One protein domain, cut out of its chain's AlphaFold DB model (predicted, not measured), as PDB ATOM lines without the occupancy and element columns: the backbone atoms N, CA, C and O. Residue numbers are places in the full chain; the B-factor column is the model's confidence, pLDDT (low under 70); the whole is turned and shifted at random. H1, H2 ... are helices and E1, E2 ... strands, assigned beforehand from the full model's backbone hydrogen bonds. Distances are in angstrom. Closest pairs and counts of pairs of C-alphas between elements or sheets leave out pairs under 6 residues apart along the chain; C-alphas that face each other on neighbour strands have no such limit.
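This is residues 9 to 92 of the 265 residues of an uncharacterized protein of Fusarium sp. AF-6 (UniProt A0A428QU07). There is little regular structure: loops surround the E3-E4 hairpin in the middle, with a smaller hairpin, E1-E2, to one side and short helices H1 and H2 among the loops. The 84 printed residues run H1, H2, E1, E2, E3, E4; both sheets are antiparallel pairs. The class is mixed, with only 25 residues in named elements. The whole is compact, radius of gyration of the C-alphas 13.1 A, spanning 38 by 33 by 22 A.

E3, residues 64 to 69, measures 14.8 A; E4, 81 to 85, 13.5 A, ends at C-alpha 85 (505.922, -39.256, 663.835). E1 is 38 to 40, E2 47 to 49, H2 30 to 33, H1 16 to 19, beginning at C-alpha 16 (499.873, -20.614, 659.834).

In hairpin E3-E4, N 65 and O 84, 2.8 A, are within hydrogen-bond range; in hairpin E1-E2, N 39 and O 48, 2.9 A. The closest C-alphas of H2 and E4, Leu 30 and Gly 82, are 6.5 A apart. H1 is apart from H2 and the strands. Both helices are too short for O i to N i+4 pairs.

Links E2-E3 and E3-E4 are long. The printed part has no cut; no printed residue is under pLDDT 70.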
ATOM      1  N   LEU A   9     497.136 -29.754 667.274       97.00
ATOM      2  CA  LEU A   9     496.815 -29.276 665.933       97.00
ATOM      3  C   LEU A   9     497.991 -29.592 665.007       97.00
ATOM      4  O   LEU A   9     499.098 -29.125 665.265       97.00
ATOM      5  N   VAL A  10     497.755 -30.339 663.928       96.38
ATOM      6  CA  VAL A  10     498.735 -30.475 662.839       96.38
ATOM      7  C   VAL A  10     498.822 -29.147 662.101       96.38
ATOM      8  O   VAL A  10     497.799 -28.586 661.703       96.38
ATOM      9  N   LEU A  11     500.036 -28.633 661.946       95.25
ATOM     10  CA  LEU A  11     500.292 -27.364 661.282       95.25
ATOM     11  C   LEU A  11     500.567 -27.583 659.787       95.25
ATOM     12  O   LEU A  11     501.221 -28.563 659.415       95.25
ATOM     13  N   PRO A  12     500.131 -26.666 658.908       92.06
ATOM     14  CA  PRO A  12     500.649 -26.612 657.549       92.06
ATOM     15  C   PRO A  12     502.121 -26.173 657.567       92.06
ATOM     16  O   PRO A  12     502.591 -25.541 658.513       92.06
ATOM     17  N   HIS A  13     502.852 -26.441 656.484       88.75
ATOM     18  CA  HIS A  13     504.235 -25.965 656.357       88.75
ATOM     19  C   HIS A  13     504.342 -24.444 656.126       88.75
ATOM     20  O   HIS A  13     505.406 -23.869 656.327       88.75
ATOM     21  N   ILE A  14     503.250 -23.802 655.692       86.12
ATOM     22  CA  ILE A  14     503.146 -22.372 655.367       86.12
ATOM     23  C   ILE A  14     501.750 -21.846 655.725       86.12
ATOM     24  O   ILE A  14     500.803 -22.624 655.813       86.12
ATOM     25  N   GLY A  15     501.598 -20.528 655.890       88.94
ATOM     26  CA  GLY A  15     500.277 -19.900 656.052       88.94
ATOM     27  C   GLY A  15     499.588 -20.178 657.395       88.94
ATOM     28  O   GLY A  15     498.364 -20.262 657.452       88.94
ATOM     29  N   LEU A  16     500.361 -20.324 658.477       92.44
ATOM     30  CA  LEU A  16     499.873 -20.614 659.834       92.44
ATOM     31  C   LEU A  16     498.812 -19.601 660.326       92.44
ATOM     32  O   LEU A  16     497.854 -19.984 661.004       92.44
ATOM     33  N   GLU A  17     498.924 -18.337 659.913       92.00
ATOM     34  CA  GLU A  17     497.969 -17.268 660.229       92.00
ATOM     35  C   GLU A  17     496.541 -17.583 659.753       92.00
ATOM     36  O   GLU A  17     495.584 -17.379 660.504       92.00
ATOM     37  N   ALA A  18     496.385 -18.185 658.565       89.19
ATOM     38  CA  ALA A  18     495.082 -18.593 658.029       89.19
ATOM     39  C   ALA A  18     494.390 -19.645 658.917       89.19
ATOM     40  O   ALA A  18     493.164 -19.725 658.975       89.19
ATOM     41  N   PHE A  19     495.168 -20.418 659.681       90.06
ATOM     42  CA  PHE A  19     494.650 -21.374 660.658       90.06
ATOM     43  C   PHE A  19     494.363 -20.741 662.023       90.06
ATOM     44  O   PHE A  19     493.802 -21.421 662.883       90.06
ATOM     45  N   GLY A  20     494.684 -19.459 662.220       92.12
ATOM     46  CA  GLY A  20     494.532 -18.734 663.479       92.12
ATOM     47  C   GLY A  20     495.728 -18.847 664.423       92.12
ATOM     48  O   GLY A  20     495.553 -18.615 665.619       92.12
ATOM     49  N   ILE A  21     496.911 -19.193 663.903       95.06
ATOM     50  CA  ILE A  21     498.179 -19.237 664.638       95.06
ATOM     51  C   ILE A  21     499.014 -18.007 664.235       95.06
ATOM     52  O   ILE A  21     499.520 -17.981 663.114       95.06
ATOM     53  N   PRO A  22     499.150 -16.977 665.091       92.50
ATOM     54  CA  PRO A  22     499.839 -15.728 664.755       92.50
ATOM     55  C   PRO A  22     501.363 -15.877 664.910       92.50
ATOM     56  O   PRO A  22     501.978 -15.187 665.716       92.50
ATOM     57  N   SER A  23     501.957 -16.848 664.211       92.69
ATOM     58  CA  SER A  23     503.385 -17.162 664.314       92.69
ATOM     59  C   SER A  23     503.898 -17.953 663.103       92.69
ATOM     60  O   SER A  23     503.112 -18.524 662.344       92.69
ATOM     61  N   THR A  24     505.219 -18.014 662.921       92.25
ATOM     62  CA  THR A  24     505.897 -18.811 661.882       92.25
ATOM     63  C   THR A  24     506.461 -20.135 662.422       92.25
ATOM     64  O   THR A  24     506.648 -20.313 663.623       92.25
ATOM     65  N   LEU A  25     506.812 -21.082 661.537       91.88
ATOM     66  CA  LEU A  25     507.532 -22.299 661.955       91.88
ATOM     67  C   LEU A  25     508.906 -21.999 662.584       91.88
ATOM     68  O   LEU A  25     509.405 -22.807 663.366       91.88
ATOM     69  N   GLU A  26     509.529 -20.868 662.247       91.44
ATOM     70  CA  GLU A  26     510.815 -20.455 662.812       91.44
ATOM     71  C   GLU A  26     510.671 -19.948 664.252       91.44
ATOM     72  O   GLU A  26     511.416 -20.379 665.135       91.44
ATOM     73  N   GLU A  27     509.673 -19.103 664.506       93.00
ATOM     74  CA  GLU A  27     509.325 -18.604 665.842       93.00
ATOM     75  C   GLU A  27     508.893 -19.737 666.782       93.00
ATOM     76  O   GLU A  27     509.336 -19.794 667.930       93.00
ATOM     77  N   LEU A  28     508.127 -20.707 666.268       93.62
ATOM     78  CA  LEU A  28     507.803 -21.959 666.965       93.62
ATOM     79  C   LEU A  28     509.024 -22.888 667.157       93.62
ATOM     80  O   LEU A  28     508.908 -23.949 667.767       93.62
ATOM     81  N   GLY A  29     510.200 -22.519 666.638       92.81
ATOM     82  CA  GLY A  29     511.459 -23.252 666.780       92.81
ATOM     83  C   GLY A  29     511.585 -24.507 665.914       92.81
ATOM     84  O   GLY A  29     512.600 -25.199 666.007       92.81
ATOM     85  N   LEU A  30     510.602 -24.799 665.060       92.12
ATOM     86  CA  LEU A  30     510.510 -26.036 664.280       92.12
ATOM     87  C   LEU A  30     511.546 -26.105 663.147       92.12
ATOM     88  O   LEU A  30     511.975 -27.197 662.779       92.12
ATOM     89  N   THR A  31     512.020 -24.972 662.631       89.12
ATOM     90  CA  THR A  31     513.069 -24.946 661.593       89.12
ATOM     91  C   THR A  31     514.433 -25.438 662.101       89.12
ATOM     92  O   THR A  31     515.197 -26.021 661.329       89.12
ATOM     93  N   LYS A  32     514.720 -25.280 663.405       86.75
ATOM     94  CA  LYS A  32     516.024 -25.584 664.038       86.75
ATOM     95  C   LYS A  32     516.412 -27.066 663.977       86.75
ATOM     96  O   LYS A  32     517.598 -27.384 663.990       86.75
ATOM     97  N   SER A  33     515.430 -27.962 663.914       86.44
ATOM     98  CA  SER A  33     515.617 -29.419 663.866       86.44
ATOM     99  C   SER A  33     514.647 -30.066 662.874       86.44
ATOM    100  O   SER A  33     513.870 -30.956 663.215       86.44
ATOM    101  N   THR A  34     514.687 -29.602 661.622       90.62
ATOM    102  CA  THR A  34     513.835 -30.118 660.540       90.62
ATOM    103  C   THR A  34     514.054 -31.633 660.318       90.62
ATOM    104  O   THR A  34     515.193 -32.047 660.083       90.62
ATOM    105  N   PRO A  35     512.997 -32.470 660.350       95.19
ATOM    106  CA  PRO A  35     513.092 -33.914 660.138       95.19
ATOM    107  C   PRO A  35     513.668 -34.344 658.786       95.19
ATOM    108  O   PRO A  35     513.490 -33.693 657.758       95.19
ATOM    109  N   THR A  36     514.266 -35.537 658.761       94.75
ATOM    110  CA  THR A  36     514.843 -36.159 657.555       94.75
ATOM    111  C   THR A  36     513.820 -36.481 656.462       94.75
ATOM    112  O   THR A  36     514.199 -36.565 655.299       94.75
ATOM    113  N   CYS A  37     512.534 -36.617 656.794       95.19
ATOM    114  CA  CYS A  37     511.448 -36.785 655.820       95.19
ATOM    115  C   CYS A  37     511.170 -35.522 654.984       95.19
ATOM    116  O   CYS A  37     510.434 -35.579 653.997       95.19
ATOM    117  N   LEU A  38     511.752 -34.381 655.366       94.31
ATOM    118  CA  LEU A  38     511.586 -33.098 654.700       94.31
ATOM    119  C   LEU A  38     512.881 -32.632 654.017       94.31
ATOM    120  O   LEU A  38     513.993 -33.134 654.242       94.31
ATOM    121  N   ARG A  39     512.699 -31.647 653.142       91.81
ATOM    122  CA  ARG A  39     513.728 -30.795 652.550       91.81
ATOM    123  C   ARG A  39     513.227 -29.353 652.548       91.81
ATOM    124  O   ARG A  39     512.041 -29.113 652.344       91.81
ATOM    125  N   CYS A  40     514.141 -28.418 652.764       87.62
ATOM    126  CA  CYS A  40     513.887 -26.992 652.615       87.62
ATOM    127  C   CYS A  40     514.235 -26.581 651.177       87.62
ATOM    128  O   CYS A  40     515.299 -26.956 650.680       87.62
ATOM    129  N   GLU A  41     513.348 -25.862 650.491       86.06
ATOM    130  CA  GLU A  41     513.666 -25.282 649.182       86.06
ATOM    131  C   GLU A  41     514.542 -24.031 649.345       86.06
ATOM    132  O   GLU A  41     514.193 -23.157 650.140       86.06
ATOM    133  N   PRO A  42     515.655 -23.899 648.596       79.94
ATOM    134  CA  PRO A  42     516.622 -22.823 648.817       79.94
ATOM    135  C   PRO A  42     516.045 -21.427 648.546       79.94
ATOM    136  O   PRO A  42     516.399 -20.483 649.246       79.94
ATOM    137  N   ASP A  43     515.142 -21.305 647.569       82.44
ATOM    138  CA  ASP A  43     514.638 -20.008 647.096       82.44
ATOM    139  C   ASP A  43     513.448 -19.481 647.911       82.44
ATOM    140  O   ASP A  43     513.204 -18.279 647.957       82.44
ATOM    141  N   THR A  44     512.673 -20.381 648.526       79.69
ATOM    142  CA  THR A  44     511.403 -20.049 649.200       79.69
ATOM    143  C   THR A  44     511.396 -20.373 650.691       79.69
ATOM    144  O   THR A  44     510.443 -20.021 651.377       79.69
ATOM    145  N   GLN A  45     512.410 -21.094 651.178       78.06
ATOM    146  CA  GLN A  45     512.463 -21.716 652.507       78.06
ATOM    147  C   GLN A  45     511.273 -22.643 652.838       78.06
ATOM    148  O   GLN A  45     511.097 -23.068 653.981       78.06
ATOM    149  N   ASN A  46     510.472 -23.020 651.836       83.69
ATOM    150  CA  ASN A  46     509.324 -23.893 652.030       83.69
ATOM    151  C   ASN A  46     509.773 -25.324 652.332       83.69
ATOM    152  O   ASN A  46     510.618 -25.895 651.635       83.69
ATOM    153  N   LEU A  47     509.142 -25.939 653.332       89.06
ATOM    154  CA  LEU A  47     509.332 -27.354 653.626       89.06
ATOM    155  C   LEU A  47     508.507 -28.204 652.654       89.06
ATOM    156  O   LEU A  47     507.282 -28.092 652.585       89.06
ATOM    157  N   LYS A  48     509.176 -29.100 651.931       90.62
ATOM    158  CA  LYS A  48     508.547 -30.119 651.083       90.62
ATOM    159  C   LYS A  48     508.963 -31.511 651.525       90.62
ATOM    160  O   LYS A  48     510.045 -31.700 652.080       90.62
ATOM    161  N   TRP A  49     508.113 -32.492 651.236       93.88
ATOM    162  CA  TRP A  49     508.471 -33.896 651.387       93.88
ATOM    163  C   TRP A  49     509.700 -34.237 650.530       93.88
ATOM    164  O   TRP A  49     509.950 -33.654 649.462       93.88
ATOM    165  N   ARG A  50     510.518 -35.134 651.071       95.25
ATOM    166  CA  ARG A  50     511.581 -35.824 650.344       95.25
ATOM    167  C   ARG A  50     510.974 -37.007 649.591       95.25
ATOM    168  O   ARG A  50     509.990 -37.569 650.059       95.25
ATOM    169  N   GLU A  51     511.625 -37.403 648.502       95.56
ATOM    170  CA  GLU A  51     511.263 -38.583 647.716       95.56
ATOM    171  C   GLU A  51     511.014 -39.813 648.604       95.56
ATOM    172  O   GLU A  51     511.805 -40.125 649.500       95.56
ATOM    173  N   GLY A  52     509.878 -40.471 648.376       95.94
ATOM    174  CA  GLY A  52     509.381 -41.599 649.161       95.94
ATOM    175  C   GLY A  52     508.519 -41.191 650.361       95.94
ATOM    176  O   GLY A  52     507.772 -42.024 650.864       95.94
ATOM    177  N   TYR A  53     508.558 -39.928 650.794       96.38
ATOM    178  CA  TYR A  53     507.705 -39.386 651.860       96.38
ATOM    179  C   TYR A  53     506.511 -38.578 651.321       96.38
ATOM    180  O   TYR A  53     505.704 -38.096 652.115       96.38
ATOM    181  N   GLU A  54     506.344 -38.427 650.005       93.19
ATOM    182  CA  GLU A  54     505.121 -37.886 649.395       93.19
ATOM    183  C   GLU A  54     503.885 -38.753 649.710       93.19
ATOM    184  O   GLU A  54     504.003 -39.849 650.265       93.19
ATOM    185  N   HIS A  55     502.680 -38.261 649.390       87.81
ATOM    186  CA  HIS A  55     501.435 -39.042 649.490       87.81
ATOM    187  C   HIS A  55     501.586 -40.385 648.754       87.81
ATOM    188  O   HIS A  55     502.189 -40.427 647.687       87.81
ATOM    189  N   ASP A  56     501.121 -41.469 649.379       89.56
ATOM    190  CA  ASP A  56     501.301 -42.867 648.940       89.56
ATOM    191  C   ASP A  56     502.753 -43.357 648.724       89.56
ATOM    192  O   ASP A  56     502.974 -44.471 648.246       89.56
ATOM    193  N   GLY A  57     503.760 -42.569 649.116       92.88
ATOM    194  CA  GLY A  57     505.167 -42.966 649.085       92.88
ATOM    195  C   GLY A  57     505.514 -44.071 650.093       92.88
ATOM    196  O   GLY A  57     504.862 -44.236 651.125       92.88
ATOM    197  N   THR A  58     506.591 -44.815 649.824       95.75
ATOM    198  CA  THR A  58     507.030 -45.974 650.631       95.75
ATOM    199  C   THR A  58     507.359 -45.645 652.091       95.75
ATOM    200  O   THR A  58     507.312 -46.535 652.934       95.75
ATOM    201  N   HIS A  59     507.657 -44.380 652.391       95.19
ATOM    202  CA  HIS A  59     507.972 -43.841 653.717       95.19
ATOM    203  C   HIS A  59     506.871 -42.910 654.255       95.19
ATOM    204  O   HIS A  59     507.096 -42.119 655.171       95.19
ATOM    205  N   ALA A  60     505.649 -42.996 653.717       90.25
ATOM    206  CA  ALA A  60     504.503 -42.202 654.170       90.25
ATOM    207  C   ALA A  60     504.214 -42.343 655.680       90.25
ATOM    208  O   ALA A  60     503.800 -41.370 656.315       90.25
ATOM    209  N   MET A  61     504.469 -43.525 656.251       90.25
ATOM    210  CA  MET A  61     504.290 -43.821 657.681       90.25
ATOM    211  C   MET A  61     505.486 -43.391 658.552       90.25
ATOM    212  O   MET A  61     505.341 -43.261 659.765       90.25
ATOM    213  N   ASP A  62     506.643 -43.110 657.945       94.38
ATOM    214  CA  ASP A  62     507.858 -42.639 658.629       94.38
ATOM    215  C   ASP A  62     507.906 -41.101 658.746       94.38
ATOM    216  O   ASP A  62     508.836 -40.530 659.327       94.38
ATOM    217  N   ARG A  63     506.915 -40.401 658.172       96.12
ATOM    218  CA  ARG A  63     506.815 -38.937 658.207       96.12
ATOM    219  C   ARG A  63     506.783 -38.406 659.631       96.12
ATOM    220  O   ARG A  63     506.153 -38.982 660.516       96.12
ATOM    221  N   GLN A  64     507.356 -37.220 659.795       96.94
ATOM    222  CA  GLN A  64     507.123 -36.366 660.946       96.94
ATOM    223  C   GLN A  64     506.380 -35.098 660.522       96.94
ATOM    224  O   GLN A  64     506.743 -34.458 659.537       96.94
ATOM    225  N   PHE A  65     505.347 -34.746 661.277       96.00
ATOM    226  CA  PHE A  65     504.497 -33.579 661.072       96.00
ATOM    227  C   PHE A  65     504.816 -32.497 662.109       96.00
ATOM    228  O   PHE A  65     505.155 -32.840 663.248       96.00
ATOM    229  N   PRO A  66     504.699 -31.204 661.758       96.38
ATOM    230  CA  PRO A  66     504.776 -30.132 662.733       96.38
ATOM    231  C   PRO A  66     503.431 -30.040 663.457       96.38
ATOM    232  O   PRO A  66     502.376 -30.020 662.820       96.38
ATOM    233  N   VAL A  67     503.449 -29.982 664.786       97.38
ATOM    234  CA  VAL A  67     502.228 -29.861 665.593       97.38
ATOM    235  C   VAL A  67     502.344 -28.769 666.649       97.38
ATOM    236  O   VAL A  67     503.438 -28.460 667.123       97.38
ATOM    237  N   LEU A  68     501.191 -28.232 667.052       97.62
ATOM    238  CA  LEU A  68     501.031 -27.340 668.197       97.62
ATOM    239  C   LEU A  68     500.109 -27.996 669.231       97.62
ATOM    240  O   LEU A  68     498.967 -28.349 668.927       97.62
ATOM    241  N   PHE A  69     500.593 -28.188 670.455       97.31
ATOM    242  CA  PHE A  69     499.871 -28.910 671.499       97.31
ATOM    243  C   PHE A  69     498.818 -28.031 672.178       97.31
ATOM    244  O   PHE A  69     499.050 -26.866 672.485       97.31
ATOM    245  N   PHE A  70     497.662 -28.605 672.511       96.94
ATOM    246  CA  PHE A  70     496.702 -27.965 673.413       96.94
ATOM    247  C   PHE A  70     497.124 -28.195 674.876       96.94
ATOM    248  O   PHE A  70     496.366 -28.741 675.676       96.94
ATOM    249  N   ASP A  71     498.351 -27.814 675.235       95.00
ATOM    250  CA  ASP A  71     498.922 -27.947 676.582       95.00
ATOM    251  C   ASP A  71     498.645 -26.717 677.474       95.00
ATOM    252  O   ASP A  71     498.541 -26.846 678.698       95.00
ATOM    253  N   ARG A  72     498.436 -25.535 676.873       94.88
ATOM    254  CA  ARG A  72     498.088 -24.281 677.571       94.88
ATOM    255  C   ARG A  72     496.587 -23.988 677.614       94.88
ATOM    256  O   ARG A  72     495.796 -24.455 676.797       94.88
ATOM    257  N   ARG A  73     496.192 -23.134 678.566       93.25
ATOM    258  CA  ARG A  73     494.826 -22.578 678.673       93.25
ATOM    259  C   ARG A  73     494.559 -21.462 677.658       93.25
ATOM    260  O   ARG A  73     493.432 -21.336 677.177       93.25
ATOM    261  N   GLU A  74     495.589 -20.683 677.345       92.69
ATOM    262  CA  GLU A  74     495.574 -19.522 676.446       92.69
ATOM    263  C   GLU A  74     495.994 -19.880 675.010       92.69
ATOM    264  O   GLU A  74     496.638 -19.097 674.334       92.69
ATOM    265  N   PHE A  75     495.603 -21.053 674.506       94.75
ATOM    266  CA  PHE A  75     495.945 -21.473 673.142       94.75
ATOM    267  C   PHE A  75     495.459 -20.462 672.070       94.75
ATOM    268  O   PHE A  75     494.289 -20.050 672.131       94.75
ATOM    269  N   PRO A  76     496.284 -20.116 671.057       95.38
ATOM    270  CA  PRO A  76     497.591 -20.711 670.725       95.38
ATOM    271  C   PRO A  76     498.808 -20.105 671.448       95.38
ATOM    272  O   PRO A  76     499.916 -20.603 671.279       95.38
ATOM    273  N   GLU A  77     498.619 -19.064 672.257       94.56
ATOM    274  CA  GLU A  77     499.694 -18.353 672.955       94.56
ATOM    275  C   GLU A  77     500.493 -19.290 673.880       94.56
ATOM    276  O   GLU A  77     499.918 -20.042 674.676       94.56
ATOM    277  N   ASN A  78     501.827 -19.237 673.792       91.69
ATOM    278  CA  ASN A  78     502.765 -20.054 674.583       91.69
ATOM    279  C   ASN A  78     502.540 -21.585 674.505       91.69
ATOM    280  O   ASN A  78     503.046 -22.335 675.351       91.69
ATOM    281  N   ALA A  79     501.766 -22.062 673.524       96.44
ATOM    282  CA  ALA A  79     501.559 -23.481 673.279       96.44
ATOM    283  C   ALA A  79     502.868 -24.147 672.843       96.44
ATOM    284  O   ALA A  79     503.625 -23.593 672.046       96.44
ATOM    285  N   SER A  80     503.148 -25.340 673.365       96.44
ATOM    286  CA  SER A  80     504.340 -26.075 672.945       96.44
ATOM    287  C   SER A  80     504.186 -26.569 671.503       96.44
ATOM    288  O   SER A  80     503.132 -27.082 671.127       96.44
ATOM    289  N   ALA A  81     505.246 -26.446 670.704       96.50
ATOM    290  CA  ALA A  81     505.326 -26.967 669.342       96.50
ATOM    291  C   ALA A  81     506.345 -28.114 669.255       96.50
ATOM    292  O   ALA A  81     507.286 -28.173 670.048       96.50
ATOM    293  N   GLY A  82     506.177 -29.026 668.295       96.19
ATOM    294  CA  GLY A  82     507.134 -30.113 668.075       96.19
ATOM    295  C   GLY A  82     506.983 -30.838 666.740       96.19
ATOM    296  O   GLY A  82     505.982 -30.683 666.041       96.19
ATOM    297  N   TRP A  83     507.990 -31.650 666.413       97.12
ATOM    298  CA  TRP A  83     507.961 -32.608 665.306       97.12
ATOM    299  C   TRP A  83     507.543 -33.986 665.796       97.12
ATOM    300  O   TRP A  83     507.961 -34.425 666.868       97.12
ATOM    301  N   VAL A  84     506.691 -34.649 665.019       96.44
ATOM    302  CA  VAL A  84     505.906 -35.778 665.514       96.44
ATOM    303  C   VAL A  84     505.685 -36.849 664.449       96.44
ATOM    304  O   VAL A  84     505.138 -36.555 663.391       96.44
ATOM    305  N   LYS A  85     506.055 -38.102 664.744       95.31
ATOM    306  CA  LYS A  85     505.922 -39.256 663.835       95.31
ATOM    307  C   LYS A  85     504.469 -39.623 663.531       95.31
ATOM    308  O   LYS A  85     503.657 -39.662 664.445       95.31
ATOM    309  N   ALA A  86     504.178 -40.045 662.300       93.62
ATOM    310  CA  ALA A  86     502.860 -40.539 661.883       93.62
ATOM    311  C   ALA A  86     502.353 -41.771 662.670       93.62
ATOM    312  O   ALA A  86     501.151 -41.989 662.763       93.62
ATOM    313  N   SER A  87     503.252 -42.557 663.273       91.88
ATOM    314  CA  SER A  87     502.925 -43.648 664.209       91.88
ATOM    315  C   SER A  87     502.366 -43.170 665.553       91.88
ATOM    316  O   SER A  87     501.664 -43.902 666.250       91.88
ATOM    317  N   ASP A  88     502.702 -41.944 665.938       93.50
ATOM    318  CA  ASP A  88     502.390 -41.321 667.218       93.50
ATOM    319  C   ASP A  88     501.337 -40.237 667.005       93.50
ATOM    320  O   ASP A  88     501.492 -39.094 667.422       93.50
ATOM    321  N   LEU A  89     500.292 -40.609 666.262       93.38
ATOM    322  CA  LEU A  89     499.311 -39.708 665.684       93.38
ATOM    323  C   LEU A  89     497.972 -40.466 665.456       93.38
ATOM    324  O   LEU A  89     497.876 -41.275 664.541       93.38
ATOM    325  N   GLN A  90     496.922 -40.223 666.269       93.06
ATOM    326  CA  GLN A  90     495.567 -40.814 666.101       93.06
ATOM    327  C   GLN A  90     494.434 -39.769 665.965       93.06
ATOM    328  O   GLN A  90     494.322 -38.883 666.811       93.06
ATOM    329  N   GLU A  91     493.589 -39.915 664.928       93.19
ATOM    330  CA  GLU A  91     492.510 -38.980 664.556       93.19
ATOM    331  C   GLU A  91     491.542 -38.701 665.717       93.19
ATOM    332  O   GLU A  91     490.899 -39.601 666.267       93.19
ATOM    333  N   LEU A  92     491.411 -37.427 666.085       92.75
ATOM    334  CA  LEU A  92     490.552 -36.978 667.170       92.75
ATOM    335  C   LEU A  92     489.283 -36.305 666.637       92.75
ATOM    336  O   LEU A  92     489.297 -35.140 666.244       92.75
TER     337      LEU A  92